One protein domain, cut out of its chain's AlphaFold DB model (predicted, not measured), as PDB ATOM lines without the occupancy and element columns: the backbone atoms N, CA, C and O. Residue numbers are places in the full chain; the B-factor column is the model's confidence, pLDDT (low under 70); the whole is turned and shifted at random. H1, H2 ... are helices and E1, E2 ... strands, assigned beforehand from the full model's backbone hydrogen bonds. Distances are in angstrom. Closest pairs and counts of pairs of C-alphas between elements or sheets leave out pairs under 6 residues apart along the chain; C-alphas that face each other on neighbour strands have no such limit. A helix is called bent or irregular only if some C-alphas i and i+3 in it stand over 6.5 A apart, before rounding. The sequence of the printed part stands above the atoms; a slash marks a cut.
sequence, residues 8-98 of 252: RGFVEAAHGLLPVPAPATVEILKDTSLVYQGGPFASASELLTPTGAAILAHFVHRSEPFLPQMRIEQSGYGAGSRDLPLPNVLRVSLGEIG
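Overview. This is residues 8 to 98 of the 252 residues of the protein "LarC family nickel insertion protein" of Methanophagales archaeon ANME-1-THS (UniProt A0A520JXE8). Two short helices, H1 and H2, lie side by side, with a small strand hairpin, E1 and E2, at one end of an elongated outline and a long, bent strand hairpin, E3 and E4, reaching toward the other end, set off from the helices. Much of the rest is loops, among them residues 30 to 49, with no named element. The printed part has 91 residues, with named elements in the order E1, E2, H1, H2, E3, E4; each pair of strands is an antiparallel sheet of its own. The class is mixed, helices and strands, with under half of the residues in named elements. The whole is only just loose, close to compact, with a radius of gyration of the C-alphas of 14.8 A and spans of 48 by 31 by 19 A.

Arrangement. Start at the first residues: E1, residues 10 to 13, and E2, residues 16 to 19, form a hairpin, antiparallel at 142 degrees. Look there for N 11 and O 18, 2.9 A apart and within hydrogen-bond range. A tight link of 3 residues leads to H1, residues 23 to 29, which is apart from E1. Further on, H2, residues 50 to 59, touches H1; their closest C-alphas, those of Thr 25 and Pro 50, are 4.5 A apart. The two helices run the same way at a shallow tilt of 10 degrees. In both, every O i to N i+4 pair is within hydrogen-bond range. Last come E3, residues 71 to 79, and E4, residues 89 to 96, a hairpin, antiparallel at 161 degrees; N 76 and O 92 are 2.9 A apart and N 90 and O 78 are 2.8 A apart, both within hydrogen-bond range. E3 and E4 are apart from H1, and E4 is apart from H2.

Along the chain. Find C-alpha 10 at (164.271, 148.212, 152.845), where E1 begins; E1 is 9.5 A long and E2 10.0 A. H1 is 10.0 A long. H2 begins at C-alpha 50, (163.155, 158.332, 141.978), and runs 14.5 A. E3 runs 24.1 A and bends by 55 degrees at residue 74; E4 runs 22.8 A and ends at C-alpha 96, (145.011, 181.202, 145.531).

Size, cuts and confidence. The two C-alphas farthest apart are those of Gly 16 and Gly 98, 48.4 A. The printed part has no cut. The links from H1 to H2, 20 residues, and from H2 to E3, 11 residues, are long. The mean pLDDT of the printed part is 85.9; look for values under 70 at residues 40 to 43, residue 65 and residue 98.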
ATOM      1  N   ARG A   8     159.805 153.988 154.467       86.75
ATOM      2  CA  ARG A   8     160.829 153.509 155.417       86.75
ATOM      3  C   ARG A   8     161.207 152.047 155.144       86.75
ATOM      4  O   ARG A   8     160.501 151.364 154.405       86.75
ATOM      5  N   GLY A   9     162.265 151.561 155.797       87.69
ATOM      6  CA  GLY A   9     162.694 150.159 155.748       87.69
ATOM      7  C   GLY A   9     163.623 149.861 154.572       87.69
ATOM      8  O   GLY A   9     164.414 150.718 154.191       87.69
ATOM      9  N   PHE A  10     163.524 148.651 154.021       88.81
ATOM     10  CA  PHE A  10     164.271 148.212 152.845       88.81
ATOM     11  C   PHE A  10     163.317 147.696 151.766       88.81
ATOM     12  O   PHE A  10     162.303 147.077 152.084       88.81
ATOM     13  N   VAL A  11     163.639 147.931 150.498       86.88
ATOM     14  CA  VAL A  11     162.882 147.424 149.344       86.88
ATOM     15  C   VAL A  11     163.772 146.552 148.473       86.88
ATOM     16  O   VAL A  11     164.963 146.823 148.324       86.88
ATOM     17  N   GLU A  12     163.191 145.506 147.893       87.38
ATOM     18  CA  GLU A  12     163.868 144.716 146.869       87.38
ATOM     19  C   GLU A  12     163.935 145.504 145.560       87.38
ATOM     20  O   GLU A  12     162.934 146.020 145.059       87.38
ATOM     21  N   ALA A  13     165.135 145.585 144.998       83.88
ATOM     22  CA  ALA A  13     165.405 146.154 143.691       83.88
ATOM     23  C   ALA A  13     166.272 145.189 142.873       83.88
ATOM     24  O   ALA A  13     166.808 144.211 143.392       83.88
ATOM     25  N   ALA A  14     166.490 145.507 141.594       85.31
ATOM     26  CA  ALA A  14     167.387 144.738 140.723       85.31
ATOM     27  C   ALA A  14     168.826 144.605 141.273       85.31
ATOM     28  O   ALA A  14     169.561 143.711 140.871       85.31
ATOM     29  N   HIS A  15     169.212 145.479 142.207       85.56
ATOM     30  CA  HIS A  15     170.531 145.520 142.841       85.56
ATOM     31  C   HIS A  15     170.515 144.979 144.284       85.56
ATOM     32  O   HIS A  15     171.426 145.256 145.059       85.56
ATOM     33  N   GLY A  16     169.475 144.224 144.651       89.81
ATOM     34  CA  GLY A  16     169.284 143.667 145.987       89.81
ATOM     35  C   GLY A  16     168.437 144.553 146.900       89.81
ATOM     36  O   GLY A  16     167.670 145.401 146.444       89.81
ATOM     37  N   LEU A  17     168.560 144.316 148.206       92.19
ATOM     38  CA  LEU A  17     167.863 145.075 149.243       92.19
ATOM     39  C   LEU A  17     168.473 146.472 149.381       92.19
ATOM     40  O   LEU A  17     169.638 146.616 149.749       92.19
ATOM     41  N   LEU A  18     167.665 147.499 149.125       90.88
ATOM     42  CA  LEU A  18     168.062 148.899 149.234       90.88
ATOM     43  C   LEU A  18     167.321 149.584 150.384       90.88
ATOM     44  O   LEU A  18     166.134 149.313 150.571       90.88
ATOM     45  N   PRO A  19     167.981 150.472 151.152       90.88
ATOM     46  CA  PRO A  19     167.302 151.261 152.172       90.88
ATOM     47  C   PRO A  19     166.284 152.205 151.522       90.88
ATOM     48  O   PRO A  19     166.445 152.594 150.371       90.88
ATOM     49  N   VAL A  20     165.245 152.582 152.262       90.12
ATOM     50  CA  VAL A  20     164.256 153.585 151.846       90.12
ATOM     51  C   VAL A  20     164.479 154.885 152.630       90.12
ATOM     52  O   VAL A  20     164.476 154.832 153.865       90.12
ATOM     53  N   PRO A  21     164.587 156.053 151.961       91.31
ATOM     54  CA  PRO A  21     164.500 156.243 150.505       91.31
ATOM     55  C   PRO A  21     165.642 155.566 149.737       91.31
ATOM     56  O   PRO A  21     166.765 155.515 150.239       91.31
ATOM     57  N   ALA A  22     165.353 155.060 148.529       91.56
ATOM     58  CA  ALA A  22     166.365 154.404 147.706       91.56
ATOM     59  C   ALA A  22     167.512 155.374 147.364       91.56
ATOM     60  O   ALA A  22     167.270 156.582 147.272       91.56
ATOM     61  N   PRO A  23     168.742 154.885 147.108       92.75
ATOM     62  CA  PRO A  23     169.900 155.742 146.842       92.75
ATOM     63  C   PRO A  23     169.655 156.809 145.766       92.75
ATOM     64  O   PRO A  23     169.991 157.969 145.971       92.75
ATOM     65  N   ALA A  24     168.989 156.453 144.662       93.12
ATOM     66  CA  ALA A  24     168.651 157.409 143.606       93.12
ATOM     67  C   ALA A  24     167.676 158.504 144.079       93.12
ATOM     68  O   ALA A  24     167.824 159.664 143.708       93.12
ATOM     69  N   THR A  25     166.702 158.157 144.925       93.31
ATOM     70  CA  THR A  25     165.770 159.117 145.531       93.31
ATOM     71  C   THR A  25     166.517 160.083 146.455       93.31
ATOM     72  O   THR A  25     166.293 161.287 146.384       93.31
ATOM     73  N   VAL A  26     167.441 159.583 147.286       93.50
ATOM     74  CA  VAL A  26     168.269 160.421 148.177       93.50
ATOM     75  C   VAL A  26     169.147 161.387 147.381       93.50
ATOM     76  O   VAL A  26     169.189 162.573 147.698       93.50
ATOM     77  N   GLU A  27     169.798 160.899 146.327       95.56
ATOM     78  CA  GLU A  27     170.672 161.706 145.469       95.56
ATOM     79  C   GLU A  27     169.926 162.816 144.724       95.56
ATOM     80  O   GLU A  27     170.511 163.860 144.466       95.56
ATOM     81  N   ILE A  28     168.641 162.631 144.411       94.94
ATOM     82  CA  ILE A  28     167.808 163.706 143.858       94.94
ATOM     83  C   ILE A  28     167.439 164.708 144.952       94.94
ATOM     84  O   ILE A  28     167.536 165.912 144.747       94.94
ATOM     85  N   LEU A  29     166.997 164.226 146.117       92.19
ATOM     86  CA  LEU A  29     166.468 165.089 147.174       92.19
ATOM     87  C   LEU A  29     167.534 165.979 147.822       92.19
ATOM     88  O   LEU A  29     167.196 167.094 148.223       92.19
ATOM     89  N   LYS A  30     168.792 165.522 147.914       92.38
ATOM     90  CA  LYS A  30     169.881 166.257 148.585       92.38
ATOM     91  C   LYS A  30     170.137 167.650 147.997       92.38
ATOM     92  O   LYS A  30     170.556 168.539 148.728       92.38
ATOM     93  N   ASP A  31     169.852 167.831 146.709       88.94
ATOM     94  CA  ASP A  31     170.102 169.074 145.974       88.94
ATOM     95  C   ASP A  31     168.829 169.936 145.846       88.94
ATOM     96  O   ASP A  31     168.758 170.853 145.027       88.94
ATOM     97  N   THR A  32     167.798 169.655 146.653       88.19
ATOM     98  CA  THR A  32     166.499 170.347 146.611       88.19
ATOM     99  C   THR A  32     166.133 170.981 147.949       88.19
ATOM    100  O   THR A  32     166.624 170.594 149.006       88.19
ATOM    101  N   SER A  33     165.191 171.925 147.919       83.00
ATOM    102  CA  SER A  33     164.556 172.480 149.122       83.00
ATOM    103  C   SER A  33     163.373 171.639 149.623       83.00
ATOM    104  O   SER A  33     162.634 172.077 150.508       83.00
ATOM    105  N   LEU A  34     163.151 170.445 149.056       89.00
ATOM    106  CA  LEU A  34     162.021 169.594 149.410       89.00
ATOM    107  C   LEU A  34     162.153 169.099 150.850       89.00
ATOM    108  O   LEU A  34     163.094 168.403 151.217       89.00
ATOM    109  N   VAL A  35     161.147 169.409 151.661       86.00
ATOM    110  CA  VAL A  35     161.032 168.879 153.018       86.00
ATOM    111  C   VAL A  35     160.432 167.479 152.928       86.00
ATOM    112  O   VAL A  35     159.404 167.273 152.282       86.00
ATOM    113  N   TYR A  36     161.036 166.509 153.604       87.62
ATOM    114  CA  TYR A  36     160.541 165.137 153.624       87.62
ATOM    115  C   TYR A  36     160.755 164.475 154.985       87.62
ATOM    116  O   TYR A  36     161.554 164.919 155.804       87.62
ATOM    117  N   GLN A  37     160.002 163.411 155.242       85.56
ATOM    118  CA  GLN A  37     160.062 162.618 156.462       85.56
ATOM    119  C   GLN A  37     159.802 161.140 156.158       85.56
ATOM    120  O   GLN A  37     159.199 160.781 155.141       85.56
ATOM    121  N   GLY A  38     160.220 160.274 157.079       82.44
ATOM    122  CA  GLY A  38     159.876 158.856 157.029       82.44
ATOM    123  C   GLY A  38     158.360 158.634 157.036       82.44
ATOM    124  O   GLY A  38     157.589 159.423 157.589       82.44
ATOM    125  N   GLY A  39     157.913 157.552 156.402       73.19
ATOM    126  CA  GLY A  39     156.487 157.210 156.363       73.19
ATOM    127  C   GLY A  39     155.950 156.682 157.672       73.19
ATOM    128  O   GLY A  39     156.752 156.229 158.468       73.19
ATOM    129  N   PRO A  40     154.628 156.707 157.921       66.62
ATOM    130  CA  PRO A  40     154.020 156.219 159.163       66.62
ATOM    131  C   PRO A  40     153.926 154.683 159.253       66.62
ATOM    132  O   PRO A  40     153.677 154.154 160.333       66.62
ATOM    133  N   PHE A  41     154.146 153.963 158.151       65.56
ATOM    134  CA  PHE A  41     153.923 152.518 158.052       65.56
ATOM    135  C   PHE A  41     155.039 151.687 158.678       65.56
ATOM    136  O   PHE A  41     156.207 151.968 158.455       65.56
ATOM    137  N   ALA A  42     154.688 150.620 159.396       57.31
ATOM    138  CA  ALA A  42     155.661 149.618 159.835       57.31
ATOM    139  C   ALA A  42     156.183 148.755 158.668       57.31
ATOM    140  O   ALA A  42     157.313 148.276 158.724       57.31
ATOM    141  N   SER A  43     155.383 148.576 157.611       64.75
ATOM    142  CA  SER A  43     155.769 147.827 156.417       64.75
ATOM    143  C   SER A  43     156.770 148.608 155.566       64.75
ATOM    144  O   SER A  43     156.586 149.793 155.271       64.75
ATOM    145  N   ALA A  44     157.842 147.924 155.166       74.75
ATOM    146  CA  ALA A  44     158.884 148.509 154.344       74.75
ATOM    147  C   ALA A  44     158.351 148.809 152.935       74.75
ATOM    148  O   ALA A  44     157.902 147.914 152.222       74.75
ATOM    149  N   SER A  45     158.340 150.083 152.553       83.50
ATOM    150  CA  SER A  45     157.850 150.523 151.244       83.50
ATOM    151  C   SER A  45     158.444 151.875 150.878       83.50
ATOM    152  O   SER A  45     158.511 152.767 151.721       83.50
ATOM    153  N   GLU A  46     158.858 152.028 149.619       87.94
ATOM    154  CA  GLU A  46     159.259 153.314 149.042       87.94
ATOM    155  C   GLU A  46     158.023 154.023 148.482       87.94
ATOM    156  O   GLU A  46     157.444 153.583 147.487       87.94
ATOM    157  N   LEU A  47     157.601 155.114 149.124       88.56
ATOM    158  CA  LEU A  47     156.420 155.877 148.703       88.56
ATOM    159  C   LEU A  47     156.761 157.012 147.741       88.56
ATOM    160  O   LEU A  47     155.948 157.338 146.879       88.56
ATOM    161  N   LEU A  48     157.968 157.566 147.847       89.69
ATOM    162  CA  LEU A  48     158.507 158.495 146.863       89.69
ATOM    163  C   LEU A  48     159.562 157.771 146.032       89.69
ATOM    164  O   LEU A  48     160.657 157.518 146.517       89.69
ATOM    165  N   THR A  49     159.218 157.425 144.793       89.88
ATOM    166  CA  THR A  49     160.156 156.791 143.859       89.88
ATOM    167  C   THR A  49     161.100 157.826 143.238       89.88
ATOM    168  O   THR A  49     160.756 159.015 143.218       89.88
ATOM    169  N   PRO A  50     162.233 157.407 142.638       91.62
ATOM    170  CA  PRO A  50     163.155 158.332 141.978       91.62
ATOM    171  C   PRO A  50     162.473 159.209 140.919       91.62
ATOM    172  O   PRO A  50     162.719 160.409 140.849       91.62
ATOM    173  N   THR A  51     161.539 158.646 140.146       91.88
ATOM    174  CA  THR A  51     160.761 159.401 139.152       91.88
ATOM    175  C   THR A  51     159.891 160.477 139.800       91.88
ATOM    176  O   THR A  51     159.862 161.612 139.331       91.88
ATOM    177  N   GLY A  52     159.195 160.143 140.893       91.00
ATOM    178  CA  GLY A  52     158.382 161.113 141.630       91.00
ATOM    179  C   GLY A  52     159.236 162.224 142.239       91.00
ATOM    180  O   GLY A  52     158.875 163.395 142.143       91.00
ATOM    181  N   ALA A  53     160.395 161.869 142.800       92.19
ATOM    182  CA  ALA A  53     161.351 162.829 143.342       92.19
ATOM    183  C   ALA A  53     161.877 163.780 142.260       92.19
ATOM    184  O   ALA A  53     161.898 164.983 142.487       92.19
ATOM    185  N   ALA A  54     162.221 163.273 141.071       94.12
ATOM    186  CA  ALA A  54     162.701 164.093 139.959       94.12
ATOM    187  C   ALA A  54     161.648 165.102 139.473       94.12
ATOM    188  O   ALA A  54     161.967 166.266 139.233       94.12
ATOM    189  N   ILE A  55     160.382 164.682 139.370       92.88
ATOM    190  CA  ILE A  55     159.276 165.574 138.992       92.88
ATOM    191  C   ILE A  55     159.111 166.684 140.034       92.88
ATOM    192  O   ILE A  55     159.045 167.860 139.679       92.88
ATOM    193  N   LEU A  56     159.073 166.331 141.324       92.00
ATOM    194  CA  LEU A  56     158.946 167.319 142.396       92.00
ATOM    195  C   LEU A  56     160.147 168.268 142.433       92.00
ATOM    196  O   LEU A  56     159.949 169.473 142.542       92.00
ATOM    197  N   ALA A  57     161.365 167.750 142.283       91.31
ATOM    198  CA  ALA A  57     162.588 168.548 142.252       91.31
ATOM    199  C   ALA A  57     162.569 169.606 141.139       91.31
ATOM    200  O   ALA A  57     163.094 170.699 141.321       91.31
ATOM    201  N   HIS A  58     161.944 169.296 140.000       92.88
ATOM    202  CA  HIS A  58     161.843 170.222 138.877       92.88
ATOM    203  C   HIS A  58     160.775 171.309 139.078       92.88
ATOM    204  O   HIS A  58     161.034 172.479 138.806       92.88
ATOM    205  N   PHE A  59     159.575 170.937 139.536       90.25
ATOM    206  CA  PHE A  59     158.423 171.852 139.580       90.25
ATOM    207  C   PHE A  59     158.229 172.578 140.917       90.25
ATOM    208  O   PHE A  59     157.496 173.564 140.981       90.25
ATOM    209  N   VAL A  60     158.828 172.095 142.008       88.00
ATOM    210  CA  VAL A  60     158.621 172.676 143.337       88.00
ATOM    211  C   VAL A  60     159.701 173.709 143.630       88.00
ATOM    212  O   VAL A  60     160.836 173.379 143.953       88.00
ATOM    213  N   HIS A  61     159.318 174.982 143.590       80.62
ATOM    214  CA  HIS A  61     160.203 176.092 143.963       80.62
ATOM    215  C   HIS A  61     160.165 176.416 145.464       80.62
ATOM    216  O   HIS A  61     161.091 177.021 146.000       80.62
ATOM    217  N   ARG A  62     159.091 176.015 146.156       79.19
ATOM    218  CA  ARG A  62     158.883 176.259 147.588       79.19
ATOM    219  C   ARG A  62     158.254 175.039 148.248       79.19
ATOM    220  O   ARG A  62     157.213 174.563 147.803       79.19
ATOM    221  N   SER A  63     158.859 174.571 149.337       83.75
ATOM    222  CA  SER A  63     158.360 173.452 150.135       83.75
ATOM    223  C   SER A  63     158.157 173.880 151.585       83.75
ATOM    224  O   SER A  63     159.099 174.268 152.263       83.75
ATOM    225  N   GLU A  64     156.926 173.754 152.070       76.81
ATOM    226  CA  GLU A  64     156.517 174.155 153.423       76.81
ATOM    227  C   GLU A  64     156.082 172.942 154.246       76.81
ATOM    228  O   GLU A  64     155.611 171.981 153.634       76.81
ATOM    229  N   PRO A  65     156.167 172.964 155.598       69.94
ATOM    230  CA  PRO A  65     155.762 171.875 156.491       69.94
ATOM    231  C   PRO A  65     154.238 171.731 156.663       69.94
ATOM    232  O   PRO A  65     153.763 170.668 157.071       69.94
ATOM    233  N   PHE A  66     153.424 172.682 156.211       73.88
ATOM    234  CA  PHE A  66     151.962 172.536 156.148       73.88
ATOM    235  C   PHE A  66     151.407 173.152 154.860       73.88
ATOM    236  O   PHE A  66     152.109 173.890 154.173       73.88
ATOM    237  N   LEU A  67     150.166 172.804 154.497       76.12
ATOM    238  CA  LEU A  67     149.481 173.514 153.416       76.12
ATOM    239  C   LEU A  67     149.280 174.970 153.857       76.12
ATOM    240  O   LEU A  67     148.808 175.176 154.980       76.12
ATOM    241  N   PRO A  68     149.613 175.961 153.013       73.69
ATOM    242  CA  PRO A  68     149.368 177.351 153.353       73.69
ATOM    243  C   PRO A  68     147.864 177.598 153.467       73.69
ATOM    244  O   PRO A  68     147.044 176.865 152.905       73.69
ATOM    245  N   GLN A  69     147.488 178.665 154.168       71.12
ATOM    246  CA  GLN A  69     146.122 179.154 154.073       71.12
ATOM    247  C   GLN A  69     145.858 179.610 152.640       71.12
ATOM    248  O   GLN A  69     146.440 180.586 152.170       71.12
ATOM    249  N   MET A  70     144.983 178.884 151.956       80.00
ATOM    250  CA  MET A  70     144.649 179.113 150.559       80.00
ATOM    251  C   MET A  70     143.158 178.894 150.335       80.00
ATOM    252  O   MET A  70     142.523 178.088 151.026       80.00
ATOM    253  N   ARG A  71     142.607 179.575 149.335       85.69
ATOM    254  CA  ARG A  71     141.291 179.256 148.784       85.69
ATOM    255  C   ARG A  71     141.494 178.200 147.706       85.69
ATOM    256  O   ARG A  71     142.043 178.505 146.656       85.69
ATOM    257  N   ILE A  72     141.096 176.959 147.982       91.19
ATOM    258  CA  ILE A  72     141.201 175.866 147.005       91.19
ATOM    259  C   ILE A  72     140.164 176.092 145.906       91.19
ATOM    260  O   ILE A  72     138.973 176.200 146.192       91.19
ATOM    261  N   GLU A  73     140.621 176.123 144.661       95.50
ATOM    262  CA  GLU A  73     139.775 176.258 143.475       95.50
ATOM    263  C   GLU A  73     139.542 174.907 142.807       95.50
ATOM    264  O   GLU A  73     138.438 174.614 142.353       95.50
ATOM    265  N   GLN A  74     140.571 174.057 142.774       96.06
ATOM    266  CA  GLN A  74     140.494 172.727 142.182       96.06
ATOM    267  C   GLN A  74     141.283 171.704 143.000       96.06
ATOM    268  O   GLN A  74     142.251 172.022 143.697       96.06
ATOM    269  N   SER A  75     140.883 170.439 142.886       95.31
ATOM    270  CA  SER A  75     141.640 169.322 143.443       95.31
ATOM    271  C   SER A  75     141.634 168.124 142.503       95.31
ATOM    272  O   SER A  75     140.613 167.833 141.885       95.31
ATOM    273  N   GLY A  76     142.764 167.428 142.427       94.00
ATOM    274  CA  GLY A  76     142.940 166.200 141.656       94.00
ATOM    275  C   GLY A  76     143.529 165.091 142.520       94.00
ATOM    276  O   GLY A  76     144.137 165.366 143.553       94.00
ATOM    277  N   TYR A  77     143.347 163.840 142.104       93.31
ATOM    278  CA  TYR A  77     143.927 162.676 142.771       93.31
ATOM    279  C   TYR A  77     144.547 161.735 141.738       93.31
ATOM    280  O   TYR A  77     143.924 161.439 140.721       93.31
ATOM    281  N   GLY A  78     145.754 161.253 142.015       90.12
ATOM    282  CA  GLY A  78     146.406 160.173 141.282       90.12
ATOM    283  C   GLY A  78     146.587 158.967 142.193       90.12
ATOM    284  O   GLY A  78     147.165 159.101 143.271       90.12
ATOM    285  N   ALA A  79     146.085 157.803 141.785       88.94
ATOM    286  CA  ALA A  79     146.268 156.563 142.530       88.94
ATOM    287  C   ALA A  79     147.582 155.879 142.133       88.94
ATOM    288  O   ALA A  79     147.900 155.761 140.950       88.94
ATOM    289  N   GLY A  80     148.340 155.425 143.128       85.31
ATOM    290  CA  GLY A  80     149.457 154.517 142.923       85.31
ATOM    291  C   GLY A  80     148.976 153.072 142.783       85.31
ATOM    292  O   GLY A  80     147.886 152.712 143.218       85.31
ATOM    293  N   SER A  81     149.812 152.220 142.195       84.88
ATOM    294  CA  SER A  81     149.497 150.806 141.943       84.88
ATOM    295  C   SER A  81     149.716 149.878 143.143       84.88
ATOM    296  O   SER A  81     149.353 148.708 143.081       84.88
ATOM    297  N   ARG A  82     150.338 150.367 144.225       83.12
ATOM    298  CA  ARG A  82     150.612 149.565 145.428       83.12
ATOM    299  C   ARG A  82     149.401 149.534 146.351       83.12
ATOM    300  O   ARG A  82     148.821 150.587 146.615       83.12
ATOM    301  N   ASP A  83     149.101 148.358 146.883       83.75
ATOM    302  CA  ASP A  83     148.115 148.192 147.944       83.75
ATOM    303  C   ASP A  83     148.757 148.497 149.304       83.75
ATOM    304  O   ASP A  83     149.819 147.964 149.638       83.75
ATOM    305  N   LEU A  84     148.164 149.423 150.054       82.56
ATOM    306  CA  LEU A  84     148.702 149.950 151.307       82.56
ATOM    307  C   LEU A  84     147.578 150.048 152.349       82.56
ATOM    308  O   LEU A  84     146.428 150.284 151.985       82.56
ATOM    309  N   PRO A  85     147.889 149.990 153.661       81.62
ATOM    310  CA  PRO A  85     146.881 150.156 154.717       81.62
ATOM    311  C   PRO A  85     146.147 151.508 154.706       81.62
ATOM    312  O   PRO A  85     145.127 151.668 155.370       81.62
ATOM    313  N   LEU A  86     146.684 152.501 153.994       78.25
ATOM    314  CA  LEU A  86     146.048 153.791 153.746       78.25
ATOM    315  C   LEU A  86     145.874 153.985 152.239       78.25
ATOM    316  O   LEU A  86     146.678 153.448 151.478       78.25
ATOM    317  N   PRO A  87     144.905 154.811 151.801       84.19
ATOM    318  CA  PRO A  87     144.728 155.110 150.387       84.19
ATOM    319  C   PRO A  87     146.041 155.555 149.734       84.19
ATOM    320  O   PRO A  87     146.601 156.596 150.092       84.19
ATOM    321  N   ASN A  88     146.526 154.767 148.772       85.44
ATOM    322  CA  ASN A  88     147.718 155.072 147.986       85.44
ATOM    323  C   ASN A  88     147.384 156.121 146.920       85.44
ATOM    324  O   ASN A  88     147.320 155.828 145.727       85.44
ATOM    325  N   VAL A  89     147.081 157.338 147.365       88.44
ATOM    326  CA  VAL A  89     146.670 158.438 146.497       88.44
ATOM    327  C   VAL A  89     147.505 159.682 146.763       88.44
ATOM    328  O   VAL A  89     147.669 160.126 147.901       88.44
ATOM    329  N   LEU A  90     147.991 160.284 145.686       87.50
ATOM    330  CA  LEU A  90     148.547 161.624 145.674       87.50
ATOM    331  C   LEU A  90     147.416 162.598 145.357       87.50
ATOM    332  O   LEU A  90     146.876 162.585 144.255       87.50
ATOM    333  N   ARG A  91     147.047 163.447 146.314       89.81
ATOM    334  CA  ARG A  91     146.146 164.578 146.050       89.81
ATOM    335  C   ARG A  91     146.953 165.720 145.450       89.81
ATOM    336  O   ARG A  91     148.071 165.884 145.875       89.81
ATOM    337  N   VAL A  92     146.407 166.554 144.578       90.81
ATOM    338  CA  VAL A  92     146.950 167.877 144.218       90.81
ATOM    339  C   VAL A  92     145.857 168.907 144.476       90.81
ATOM    340  O   VAL A  92     144.681 168.627 144.247       90.81
ATOM    341  N   SER A  93     146.224 170.077 144.991       91.44
ATOM    342  CA  SER A  93     145.297 171.182 145.242       91.44
ATOM    343  C   SER A  93     145.815 172.432 144.543       91.44
ATOM    344  O   SER A  93     146.960 172.815 144.763       91.44
ATOM    345  N   LEU A  94     144.968 173.042 143.717       92.06
ATOM    346  CA  LEU A  94     145.225 174.309 143.042       92.06
ATOM    347  C   LEU A  94     144.343 175.382 143.674       92.06
ATOM    348  O   LEU A  94     143.171 175.133 143.967       92.06
ATOM    349  N   GLY A  95     144.901 176.562 143.898       90.06
ATOM    350  CA  GLY A  95     144.144 177.690 144.407       90.06
ATOM    351  C   GLY A  95     145.023 178.873 144.761       90.06
ATOM    352  O   GLY A  95     146.240 178.839 144.580       90.06
ATOM    353  N   GLU A  96     144.387 179.905 145.295       84.19
ATOM    354  CA  GLU A  96     145.011 181.202 145.531       84.19
ATOM    355  C   GLU A  96     145.466 181.361 146.982       84.19
ATOM    356  O   GLU A  96     144.758 181.020 147.938       84.19
ATOM    357  N   ILE A  97     146.656 181.936 147.130       75.50
ATOM    358  CA  ILE A  97     147.212 182.429 148.387       75.50
ATOM    359  C   ILE A  97     147.017 183.955 148.344       75.50
ATOM    360  O   ILE A  97     147.316 184.558 147.322       75.50
ATOM    361  N   GLY A  98     146.447 184.568 149.389       65.69
ATOM    362  CA  GLY A  98     145.996 185.974 149.336       65.69
ATOM    363  C   GLY A  98     147.081 187.015 148.987       65.69
ATOM    364  O   GLY A  98     148.262 186.769 149.207       65.69
TER     365      GLY A  98